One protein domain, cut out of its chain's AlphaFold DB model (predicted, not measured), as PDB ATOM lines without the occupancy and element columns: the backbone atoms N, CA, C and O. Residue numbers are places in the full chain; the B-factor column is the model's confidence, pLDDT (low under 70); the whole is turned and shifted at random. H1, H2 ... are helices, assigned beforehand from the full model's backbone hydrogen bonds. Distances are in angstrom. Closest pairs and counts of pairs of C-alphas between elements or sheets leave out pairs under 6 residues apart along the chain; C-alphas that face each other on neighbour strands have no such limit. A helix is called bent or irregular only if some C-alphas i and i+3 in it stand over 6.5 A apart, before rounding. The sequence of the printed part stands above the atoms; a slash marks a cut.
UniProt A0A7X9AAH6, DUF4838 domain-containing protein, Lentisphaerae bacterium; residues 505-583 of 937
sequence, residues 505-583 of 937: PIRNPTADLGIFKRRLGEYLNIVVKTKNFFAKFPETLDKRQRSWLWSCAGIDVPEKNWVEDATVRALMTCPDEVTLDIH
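This is residues 505 to 583 of the 937 residues of the protein "DUF4838 domain-containing protein" of Lentisphaerae bacterium (UniProt A0A7X9AAH6). One long helix, H1, makes the longest axis of the model; the short helix H3 crosses it at about a right angle and packs on part of its length, while H2 runs back beside H1 in roughly the opposite direction, with a gap between the two. Two long stretches without a named element join the helices, one turning round beyond the last residues of H1 and one leading from H2 to H3, and the two ends of the printed part lie not far from each other, toward the end of the model where H1 begins. The printed part has 79 residues with three named helices, in the order H1, H2, H3, and no named strand; the class is all helix, with 37 residues, under half, in named elements. It is compact, with a radius of gyration of the C-alphas of 12.1 A, and only just elongated, with spans of 35 by 23 by 19 A.

After residues 505 to 512, which hold no named element, comes H1, residues 513 to 530, the longest helix. Next along the printed part is H2, residues 543 to 553. H1 and H2 are near each other: no pair of their C-alphas is within 8 A, but the closest are 8.4 A apart and 6 pairs are within 10 A. H3, residues 566 to 573, touches H1, with 12 pairs of C-alphas within 8 A. The closest C-alphas of the two are those of Gly 521 and Met 572, 4.3 A apart. H1 touches H3 with residues 517 to 525 alone. The lines of H1 and H3 are about perpendicular, at 89 degrees, and their centres are 9.3 A apart. H2 and H3 are apart, and H2 touches no helix. In H1, H2 and H3 every O i to N i+4 pair is within hydrogen-bond range.

H1 begins at C-alpha 513, at (42.583, -5.161, 6.894), and ends at C-alpha 530, at (41.185, 5.929, 29.563); along it z rises, and its length from first to last C-alpha is 25.3 A. H2 has 11 residues, Lys 543 to Ala 553, and measures 15.3 A. Along H2 z falls, from C-alpha 543 at (59.885, -1.449, 24.706) to C-alpha 553 at (50.344, -3.782, 12.919). H3 has 8 residues, Ala 566 to Thr 573, and measures 10.6 A. Along H3 it is x that falls, until the helix ends at C-alpha 573, at (40.331, 9.396, 13.464). No helix is bent or irregular. Residues 562 to 564 and 575 to 577 are helical too, in runs of three residues that bear no name.

The C-alphas farthest apart are those of Thr 510 and Lys 536, at 35.1 A, while the C-alphas of Pro 505 and His 583, the first and last printed, are 8.9 A apart. The printed part runs from 505 to 583 without a cut. Both links between named helices are long: residues 531 to 542, from H1 to H2, and residues 554 to 565, from H2 to H3, have 12 residues each. The C-alphas of the first lie 11 to 18 A from the mean of all C-alphas, those of the second 7 to 14 A. The mean pLDDT of the printed part is 80.2, with means of 90 for H1, 77 for H2 and 92 for H3. The 15 residues under 70 are residue 509, residues 531 to 539, residues 543 to 544, which belong to H2, and residues 581 to 583.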
ATOM      1  N   PRO A 505      46.712  -9.161  10.629       81.25
ATOM      2  CA  PRO A 505      46.951  -9.572   9.247       81.25
ATOM      3  C   PRO A 505      48.396 -10.036   9.006       81.25
ATOM      4  O   PRO A 505      48.663 -10.736   8.035       81.25
ATOM      5  N   ILE A 506      49.322  -9.706   9.917       75.00
ATOM      6  CA  ILE A 506      50.706 -10.197   9.878       75.00
ATOM      7  C   ILE A 506      50.736 -11.719  10.083       75.00
ATOM      8  O   ILE A 506      51.551 -12.406   9.477       75.00
ATOM      9  N   ARG A 507      49.854 -12.270  10.928       72.25
ATOM     10  CA  ARG A 507      49.818 -13.718  11.223       72.25
ATOM     11  C   ARG A 507      48.637 -14.441  10.597       72.25
ATOM     12  O   ARG A 507      48.713 -15.648  10.416       72.25
ATOM     13  N   ASN A 508      47.574 -13.716  10.270       70.94
ATOM     14  CA  ASN A 508      46.386 -14.244   9.626       70.94
ATOM     15  C   ASN A 508      46.195 -13.569   8.254       70.94
ATOM     16  O   ASN A 508      45.543 -12.529   8.174       70.94
ATOM     17  N   PRO A 509      46.697 -14.170   7.159       67.69
ATOM     18  CA  PRO A 509      46.563 -13.620   5.808       67.69
ATOM     19  C   PRO A 509      45.115 -13.470   5.320       67.69
ATOM     20  O   PRO A 509      44.876 -12.822   4.305       67.69
ATOM     21  N   THR A 510      44.149 -14.097   6.002       74.81
ATOM     22  CA  THR A 510      42.719 -13.997   5.673       74.81
ATOM     23  C   THR A 510      42.004 -12.870   6.420       74.81
ATOM     24  O   THR A 510      40.830 -12.621   6.157       74.81
ATOM     25  N   ALA A 511      42.691 -12.179   7.337       83.69
ATOM     26  CA  ALA A 511      42.110 -11.083   8.095       83.69
ATOM     27  C   ALA A 511      41.778  -9.886   7.189       83.69
ATOM     28  O   ALA A 511      42.614  -9.400   6.424       83.69
ATOM     29  N   ASP A 512      40.558  -9.363   7.321       90.69
ATOM     30  CA  ASP A 512      40.159  -8.122   6.658       90.69
ATOM     31  C   ASP A 512      40.909  -6.926   7.271       90.69
ATOM     32  O   ASP A 512      40.717  -6.567   8.440       90.69
ATOM     33  N   LEU A 513      41.758  -6.288   6.462       89.38
ATOM     34  CA  LEU A 513      42.583  -5.161   6.894       89.38
ATOM     35  C   LEU A 513      41.747  -3.947   7.328       89.38
ATOM     36  O   LEU A 513      42.155  -3.213   8.227       89.38
ATOM     37  N   GLY A 514      40.582  -3.716   6.723       92.75
ATOM     38  CA  GLY A 514      39.681  -2.631   7.109       92.75
ATOM     39  C   GLY A 514      39.115  -2.846   8.512       92.75
ATOM     40  O   GLY A 514      39.193  -1.950   9.355       92.75
ATOM     41  N   ILE A 515      38.611  -4.050   8.795       93.56
ATOM     42  CA  ILE A 515      38.133  -4.433  10.132       93.56
ATOM     43  C   ILE A 515      39.263  -4.305  11.155       93.56
ATOM     44  O   ILE A 515      39.078  -3.662  12.192       93.56
ATOM     45  N   PHE A 516      40.447  -4.841  10.843       94.56
ATOM     46  CA  PHE A 516      41.609  -4.764  11.726       94.56
ATOM     47  C   PHE A 516      41.980  -3.314  12.065       94.56
ATOM     48  O   PHE A 516      42.116  -2.973  13.240       94.56
ATOM     49  N   LYS A 517      42.079  -2.431  11.061       95.38
ATOM     50  CA  LYS A 517      42.400  -1.009  11.268       95.38
ATOM     51  C   LYS A 517      41.367  -0.301  12.137       95.38
ATOM     52  O   LYS A 517      41.754   0.456  13.024       95.38
ATOM     53  N   ARG A 518      40.071  -0.560  11.928       96.25
ATOM     54  CA  ARG A 518      39.000   0.029  12.749       96.25
ATOM     55  C   ARG A 518      39.090  -0.424  14.206       96.25
ATOM     56  O   ARG A 518      39.052   0.423  15.095       96.25
ATOM     57  N   ARG A 519      39.298  -1.721  14.460       96.44
ATOM     58  CA  ARG A 519      39.467  -2.261  15.823       96.44
ATOM     59  C   ARG A 519      40.758  -1.781  16.491       96.44
ATOM     60  O   ARG A 519      40.757  -1.494  17.686       96.44
ATOM     61  N   LEU A 520      41.841  -1.626  15.730       95.50
ATOM     62  CA  LEU A 520      43.083  -1.040  16.232       95.50
ATOM     63  C   LEU A 520      42.884   0.435  16.598       95.50
ATOM     64  O   LEU A 520      43.269   0.849  17.687       95.50
ATOM     65  N   GLY A 521      42.237   1.215  15.731       95.62
ATOM     66  CA  GLY A 521      41.889   2.611  15.992       95.62
ATOM     67  C   GLY A 521      40.997   2.789  17.220       95.62
ATOM     68  O   GLY A 521      41.216   3.688  18.033       95.62
ATOM     69  N   GLU A 522      40.021   1.901  17.393       95.31
ATOM     70  CA  GLU A 522      39.159   1.836  18.572       95.31
ATOM     71  C   GLU A 522      39.961   1.546  19.851       95.31
ATOM     72  O   GLU A 522      39.860   2.287  20.830       95.31
ATOM     73  N   TYR A 523      40.820   0.521  19.825       93.69
ATOM     74  CA  TYR A 523      41.697   0.179  20.945       93.69
ATOM     75  C   TYR A 523      42.610   1.344  21.343       93.69
ATOM     76  O   TYR A 523      42.697   1.688  22.521       93.69
ATOM     77  N   LEU A 524      43.255   1.985  20.363       91.19
ATOM     78  CA  LEU A 524      44.127   3.139  20.588       91.19
ATOM     79  C   LEU A 524      43.352   4.315  21.198       91.19
ATOM     80  O   LEU A 524      43.813   4.910  22.171       91.19
ATOM     81  N   ASN A 525      42.145   4.600  20.698       90.69
ATOM     82  CA  ASN A 525      41.263   5.626  21.258       90.69
ATOM     83  C   ASN A 525      40.938   5.369  22.730       90.69
ATOM     84  O   ASN A 525      41.000   6.292  23.546       90.69
ATOM     85  N   ILE A 526      40.572   4.130  23.064       89.19
ATOM     86  CA  ILE A 526      40.279   3.731  24.438       89.19
ATOM     87  C   ILE A 526      41.538   3.919  25.278       89.19
ATOM     88  O   ILE A 526      41.527   4.717  26.208       89.19
ATOM     89  N   VAL A 527      42.655   3.285  24.931       83.56
ATOM     90  CA  VAL A 527      43.903   3.352  25.705       83.56
ATOM     91  C   VAL A 527      44.361   4.792  25.977       83.56
ATOM     92  O   VAL A 527      44.730   5.115  27.107       83.56
ATOM     93  N   VAL A 528      44.301   5.674  24.974       82.75
ATOM     94  CA  VAL A 528      44.711   7.080  25.115       82.75
ATOM     95  C   VAL A 528      43.768   7.853  26.043       82.75
ATOM     96  O   VAL A 528      44.234   8.591  26.911       82.75
ATOM     97  N   LYS A 529      42.447   7.686  25.897       80.31
ATOM     98  CA  LYS A 529      41.444   8.431  26.685       80.31
ATOM     99  C   LYS A 529      41.336   7.933  28.120       80.31
ATOM    100  O   LYS A 529      41.276   8.731  29.050       80.31
ATOM    101  N   THR A 530      41.323   6.616  28.276       71.25
ATOM    102  CA  THR A 530      41.185   5.929  29.563       71.25
ATOM    103  C   THR A 530      42.449   6.003  30.407       71.25
ATOM    104  O   THR A 530      42.401   5.815  31.620       71.25
ATOM    105  N   LYS A 531      43.600   6.256  29.765       68.19
ATOM    106  CA  LYS A 531      44.922   6.088  30.366       68.19
ATOM    107  C   LYS A 531      45.069   4.697  30.997       68.19
ATOM    108  O   LYS A 531      45.762   4.578  31.994       68.19
ATOM    109  N   ASN A 532      44.421   3.655  30.473       61.31
ATOM    110  CA  ASN A 532      44.456   2.306  31.044       61.31
ATOM    111  C   ASN A 532      45.640   1.487  30.494       61.31
ATOM    112  O   ASN A 532      46.062   1.691  29.360       61.31
ATOM    113  N   PHE A 533      46.182   0.585  31.328       53.41
ATOM    114  CA  PHE A 533      47.312  -0.361  31.195       53.41
ATOM    115  C   PHE A 533      48.660   0.179  30.660       53.41
ATOM    116  O   PHE A 533      49.722  -0.149  31.191       53.41
ATOM    117  N   PHE A 534      48.624   1.098  29.700       48.34
ATOM    118  CA  PHE A 534      49.629   2.120  29.400       48.34
ATOM    119  C   PHE A 534      49.727   3.202  30.499       48.34
ATOM    120  O   PHE A 534      50.609   4.052  30.470       48.34
ATOM    121  N   ALA A 535      48.865   3.117  31.517       38.78
ATOM    122  CA  ALA A 535      48.654   4.068  32.608       38.78
ATOM    123  C   ALA A 535      49.874   4.515  33.405       38.78
ATOM    124  O   ALA A 535      49.821   5.572  34.030       38.78
ATOM    125  N   LYS A 536      50.957   3.728  33.455       46.62
ATOM    126  CA  LYS A 536      52.138   4.221  34.170       46.62
ATOM    127  C   LYS A 536      52.708   5.456  33.477       46.62
ATOM    128  O   LYS A 536      53.179   6.336  34.187       46.62
ATOM    129  N   PHE A 537      52.589   5.542  32.148       50.25
ATOM    130  CA  PHE A 537      53.072   6.660  31.347       50.25
ATOM    131  C   PHE A 537      52.287   6.755  30.021       50.25
ATOM    132  O   PHE A 537      52.760   6.283  28.998       50.25
ATOM    133  N   PRO A 538      51.095   7.375  29.962       53.69
ATOM    134  CA  PRO A 538      50.417   7.610  28.677       53.69
ATOM    135  C   PRO A 538      51.281   8.429  27.695       53.69
ATOM    136  O   PRO A 538      51.093   8.348  26.485       53.69
ATOM    137  N   GLU A 539      52.265   9.168  28.215       62.53
ATOM    138  CA  GLU A 539      53.242   9.943  27.448       62.53
ATOM    139  C   GLU A 539      54.407   9.103  26.905       62.53
ATOM    140  O   GLU A 539      55.071   9.549  25.964       62.53
ATOM    141  N   THR A 540      54.660   7.903  27.461       71.50
ATOM    142  CA  THR A 540      55.775   7.044  27.042       71.50
ATOM    143  C   THR A 540      55.409   5.567  26.868       71.50
ATOM    144  O   THR A 540      54.823   4.931  27.740       71.50
ATOM    145  N   LEU A 541      55.801   4.979  25.737       74.50
ATOM    146  CA  LEU A 541      55.661   3.543  25.501       74.50
ATOM    147  C   LEU A 541      56.899   2.773  25.937       74.50
ATOM    148  O   LEU A 541      58.002   3.035  25.465       74.50
ATOM    149  N   ASP A 542      56.704   1.732  26.747       71.06
ATOM    150  CA  ASP A 542      57.771   0.783  27.039       71.06
ATOM    151  C   ASP A 542      58.161  -0.036  25.788       71.06
ATOM    152  O   ASP A 542      57.406  -0.180  24.818       71.06
ATOM    153  N   LYS A 543      59.363  -0.628  25.812       66.94
ATOM    154  CA  LYS A 543      59.885  -1.449  24.706       66.94
ATOM    155  C   LYS A 543      58.930  -2.579  24.298       66.94
ATOM    156  O   LYS A 543      58.846  -2.907  23.118       66.94
ATOM    157  N   ARG A 544      58.204  -3.185  25.246       69.44
ATOM    158  CA  ARG A 544      57.280  -4.294  24.959       69.44
ATOM    159  C   ARG A 544      56.007  -3.797  24.270       69.44
ATOM    160  O   ARG A 544      55.455  -4.517  23.448       69.44
ATOM    161  N   GLN A 545      55.528  -2.602  24.603       77.50
ATOM    162  CA  GLN A 545      54.364  -1.971  23.979       77.50
ATOM    163  C   GLN A 545      54.661  -1.550  22.541       77.50
ATOM    164  O   GLN A 545      53.884  -1.871  21.645       77.50
ATOM    165  N   ARG A 546      55.821  -0.923  22.310       80.56
ATOM    166  CA  ARG A 546      56.303  -0.613  20.957       80.56
ATOM    167  C   ARG A 546      56.500  -1.876  20.129       80.56
ATOM    168  O   ARG A 546      55.979  -1.980  19.026       80.56
ATOM    169  N   SER A 547      57.178  -2.872  20.703       71.31
ATOM    170  CA  SER A 547      57.375  -4.173  20.058       71.31
ATOM    171  C   SER A 547      56.052  -4.852  19.722       71.31
ATOM    172  O   SER A 547      55.973  -5.519  18.696       71.31
ATOM    173  N   TRP A 548      55.016  -4.677  20.546       82.25
ATOM    174  CA  TRP A 548      53.693  -5.188  20.226       82.25
ATOM    175  C   TRP A 548      53.067  -4.469  19.028       82.25
ATOM    176  O   TRP A 548      52.679  -5.161  18.094       82.25
ATOM    177  N   LEU A 549      53.004  -3.129  19.021       82.94
ATOM    178  CA  LEU A 549      52.468  -2.352  17.886       82.94
ATOM    179  C   LEU A 549      53.178  -2.708  16.579       82.94
ATOM    180  O   LEU A 549      52.533  -2.921  15.553       82.94
ATOM    181  N   TRP A 550      54.496  -2.870  16.656       75.81
ATOM    182  CA  TRP A 550      55.306  -3.365  15.558       75.81
ATOM    183  C   TRP A 550      54.882  -4.774  15.122       75.81
ATOM    184  O   TRP A 550      54.522  -4.980  13.970       75.81
ATOM    185  N   SER A 551      54.851  -5.740  16.042       71.25
ATOM    186  CA  SER A 551      54.524  -7.141  15.723       71.25
ATOM    187  C   SER A 551      53.063  -7.388  15.330       71.25
ATOM    188  O   SER A 551      52.759  -8.423  14.746       71.25
ATOM    189  N   CYS A 552      52.157  -6.479  15.698       82.62
ATOM    190  CA  CYS A 552      50.716  -6.603  15.501       82.62
ATOM    191  C   CYS A 552      50.246  -5.848  14.253       82.62
ATOM    192  O   CYS A 552      49.379  -6.336  13.534       82.62
ATOM    193  N   ALA A 553      50.815  -4.673  13.977       83.88
ATOM    194  CA  ALA A 553      50.344  -3.782  12.919       83.88
ATOM    195  C   ALA A 553      51.465  -3.205  12.037       83.88
ATOM    196  O   ALA A 553      51.179  -2.412  11.142       83.88
ATOM    197  N   GLY A 554      52.731  -3.562  12.283       75.31
ATOM    198  CA  GLY A 554      53.872  -3.032  11.537       75.31
ATOM    199  C   GLY A 554      54.140  -1.554  11.821       75.31
ATOM    200  O   GLY A 554      54.711  -0.868  10.976       75.31
ATOM    201  N   ILE A 555      53.702  -1.035  12.972       81.38
ATOM    202  CA  ILE A 555      53.829   0.386  13.325       81.38
ATOM    203  C   ILE A 555      55.016   0.553  14.276       81.38
ATOM    204  O   ILE A 555      55.003   0.011  15.382       81.38
ATOM    205  N   ASP A 556      56.029   1.312  13.857       77.50
ATOM    206  CA  ASP A 556      57.079   1.800  14.756       77.50
ATOM    207  C   ASP A 556      56.742   3.227  15.166       77.50
ATOM    208  O   ASP A 556      56.467   4.083  14.328       77.50
ATOM    209  N   VAL A 557      56.742   3.460  16.469       78.38
ATOM    210  CA  VAL A 557      56.382   4.735  17.080       78.38
ATOM    211  C   VAL A 557      57.488   5.147  18.042       78.38
ATOM    212  O   VAL A 557      58.142   4.274  18.633       78.38
ATOM    213  N   PRO A 558      57.711   6.456  18.241       78.69
ATOM    214  CA  PRO A 558      58.684   6.922  19.216       78.69
ATOM    215  C   PRO A 558      58.292   6.480  20.630       78.69
ATOM    216  O   PRO A 558      57.132   6.217  20.931       78.69
ATOM    217  N   GLU A 559      59.278   6.402  21.524       82.19
ATOM    218  CA  GLU A 559      59.012   6.123  22.938       82.19
ATOM    219  C   GLU A 559      58.166   7.229  23.567       82.19
ATOM    220  O   GLU A 559      57.180   6.925  24.222       82.19
ATOM    221  N   LYS A 560      58.521   8.497  23.344       82.38
ATOM    222  CA  LYS A 560      57.792   9.662  23.859       82.38
ATOM    223  C   LYS A 560      56.870  10.231  22.792       82.38
ATOM    224  O   LYS A 560      57.200  10.165  21.611       82.38
ATOM    225  N   ASN A 561      55.760  10.837  23.210       83.12
ATOM    226  CA  ASN A 561      54.822  11.532  22.317       83.12
ATOM    227  C   ASN A 561      54.286  10.642  21.180       83.12
ATOM    228  O   ASN A 561      53.914  11.125  20.119       83.12
ATOM    229  N   TRP A 562      54.212   9.329  21.397       84.25
ATOM    230  CA  TRP A 562      53.729   8.353  20.416       84.25
ATOM    231  C   TRP A 562      52.287   8.620  19.946       84.25
ATOM    232  O   TRP A 562      51.927   8.272  18.828       84.25
ATOM    233  N   VAL A 563      51.471   9.285  20.772       86.25
ATOM    234  CA  VAL A 563      50.110   9.744  20.428       86.25
ATOM    235  C   VAL A 563      50.131  10.844  19.355       86.25
ATOM    236  O   VAL A 563      49.120  11.126  18.713       86.25
ATOM    237  N   GLU A 564      51.274  11.503  19.160       86.88
ATOM    238  CA  GLU A 564      51.481  12.509  18.120       86.88
ATOM    239  C   GLU A 564      51.905  11.919  16.777       86.88
ATOM    240  O   GLU A 564      51.853  12.629  15.771       86.88
ATOM    241  N   ASP A 565      52.270  10.635  16.748       89.00
ATOM    242  CA  ASP A 565      52.602   9.937  15.515       89.00
ATOM    243  C   ASP A 565      51.436  10.023  14.517       89.00
ATOM    244  O   ASP A 565      50.270   9.791  14.857       89.00
ATOM    245  N   ALA A 566      51.752  10.383  13.272       88.75
ATOM    246  CA  ALA A 566      50.745  10.636  12.247       88.75
ATOM    247  C   ALA A 566      49.902   9.387  11.948       88.75
ATOM    248  O   ALA A 566      48.692   9.504  11.748       88.75
ATOM    249  N   THR A 567      50.517   8.202  11.973       89.31
ATOM    250  CA  THR A 567      49.831   6.924  11.745       89.31
ATOM    251  C   THR A 567      48.902   6.612  12.907       89.31
ATOM    252  O   THR A 567      47.744   6.259  12.694       89.31
ATOM    253  N   VAL A 568      49.377   6.796  14.143       90.94
ATOM    254  CA  VAL A 568      48.569   6.590  15.356       90.94
ATOM    255  C   VAL A 568      47.362   7.530  15.378       90.94
ATOM    256  O   VAL A 568      46.240   7.074  15.603       90.94
ATOM    257  N   ARG A 569      47.554   8.825  15.092       91.81
ATOM    258  CA  ARG A 569      46.449   9.796  15.003       91.81
ATOM    259  C   ARG A 569      45.450   9.415  13.921       91.81
ATOM    260  O   ARG A 569      44.257   9.369  14.208       91.81
ATOM    261  N   ALA A 570      45.933   9.095  12.724       93.50
ATOM    262  CA  ALA A 570      45.074   8.716  11.610       93.50
ATOM    263  C   ALA A 570      44.286   7.428  11.902       93.50
ATOM    264  O   ALA A 570      43.102   7.366  11.595       93.50
ATOM    265  N   LEU A 571      44.873   6.434  12.578       94.88
ATOM    266  CA  LEU A 571      44.144   5.232  13.005       94.88
ATOM    267  C   LEU A 571      43.006   5.561  13.972       94.88
ATOM    268  O   LEU A 571      41.943   4.954  13.896       94.88
ATOM    269  N   MET A 572      43.203   6.524  14.872       93.44
ATOM    270  CA  MET A 572      42.169   6.928  15.823       93.44
ATOM    271  C   MET A 572      41.050   7.770  15.191       93.44
ATOM    272  O   MET A 572      39.951   7.798  15.747       93.44
ATOM    273  N   THR A 573      41.300   8.463  14.075       94.75
ATOM    274  CA  THR A 573      40.331   9.396  13.464       94.75
ATOM    275  C   THR A 573      39.717   8.897  12.159       94.75
ATOM    276  O   THR A 573      38.520   9.059  11.952       94.75
ATOM    277  N   CYS A 574      40.522   8.310  11.275       94.25
ATOM    278  CA  CYS A 574      40.147   7.848   9.937       94.25
ATOM    279  C   CYS A 574      40.857   6.519   9.578       94.25
ATOM    280  O   CYS A 574      41.605   6.447   8.602       94.25
ATOM    281  N   PRO A 575      40.625   5.430  10.340       94.44
ATOM    282  CA  PRO A 575      41.347   4.161  10.176       94.44
ATOM    283  C   PRO A 575      41.257   3.561   8.764       94.44
ATOM    284  O   PRO A 575      42.199   2.917   8.296       94.44
ATOM    285  N   ASP A 576      40.154   3.783   8.047       92.75
ATOM    286  CA  ASP A 576      39.965   3.250   6.696       92.75
ATOM    287  C   ASP A 576      40.928   3.871   5.666       92.75
ATOM    288  O   ASP A 576      41.320   3.185   4.722       92.75
ATOM    289  N   GLU A 577      41.420   5.090   5.903       90.88
ATOM    290  CA  GLU A 577      42.374   5.795   5.030       90.88
ATOM    291  C   GLU A 577      43.839   5.429   5.316       90.88
ATOM    292  O   GLU A 577      44.727   5.674   4.498       90.88
ATOM    293  N   VAL A 578      44.116   4.809   6.467       90.12
ATOM    294  CA  VAL A 578      45.482   4.454   6.865       90.12
ATOM    295  C   VAL A 578      46.008   3.292   6.026       90.12
ATOM    296  O   VAL A 578      45.373   2.242   5.918       90.12
ATOM    297  N   THR A 579      47.211   3.451   5.477       85.25
ATOM    298  CA  THR A 579      47.964   2.351   4.864       85.25
ATOM    299  C   THR A 579      48.888   1.739   5.912       85.25
ATOM    300  O   THR A 579      49.700   2.452   6.499       85.25
ATOM    301  N   LEU A 580      48.760   0.433   6.156       80.75
ATOM    302  CA  LEU A 580      49.661  -0.313   7.033       80.75
ATOM    303  C   LEU A 580      50.605  -1.172   6.193       80.75
ATOM    304  O   LEU A 580      50.167  -1.896   5.302       80.75
ATOM    305  N   ASP A 581      51.896  -1.101   6.501       69.06
ATOM    306  CA  ASP A 581      52.937  -1.897   5.853       69.06
ATOM    307  C   ASP A 581      53.121  -3.228   6.601       69.06
ATOM    308  O   ASP A 581      54.006  -3.376   7.448       69.06
ATOM    309  N   ILE A 582      52.188  -4.155   6.351       66.62
ATOM    310  CA  ILE A 582      52.054  -5.453   7.042       66.62
ATOM    311  C   ILE A 582      52.858  -6.593   6.393       66.62
ATOM    312  O   ILE A 582      53.068  -7.620   7.031       66.62
ATOM    313  N   HIS A 583      53.345  -6.405   5.161       58.19
ATOM    314  CA  HIS A 583      54.148  -7.377   4.407       58.19
ATOM    315  C   HIS A 583      55.480  -6.739   4.005       58.19
ATOM    316  O   HIS A 583      55.727  -6.410   2.842       58.19
TER     317      HIS A 583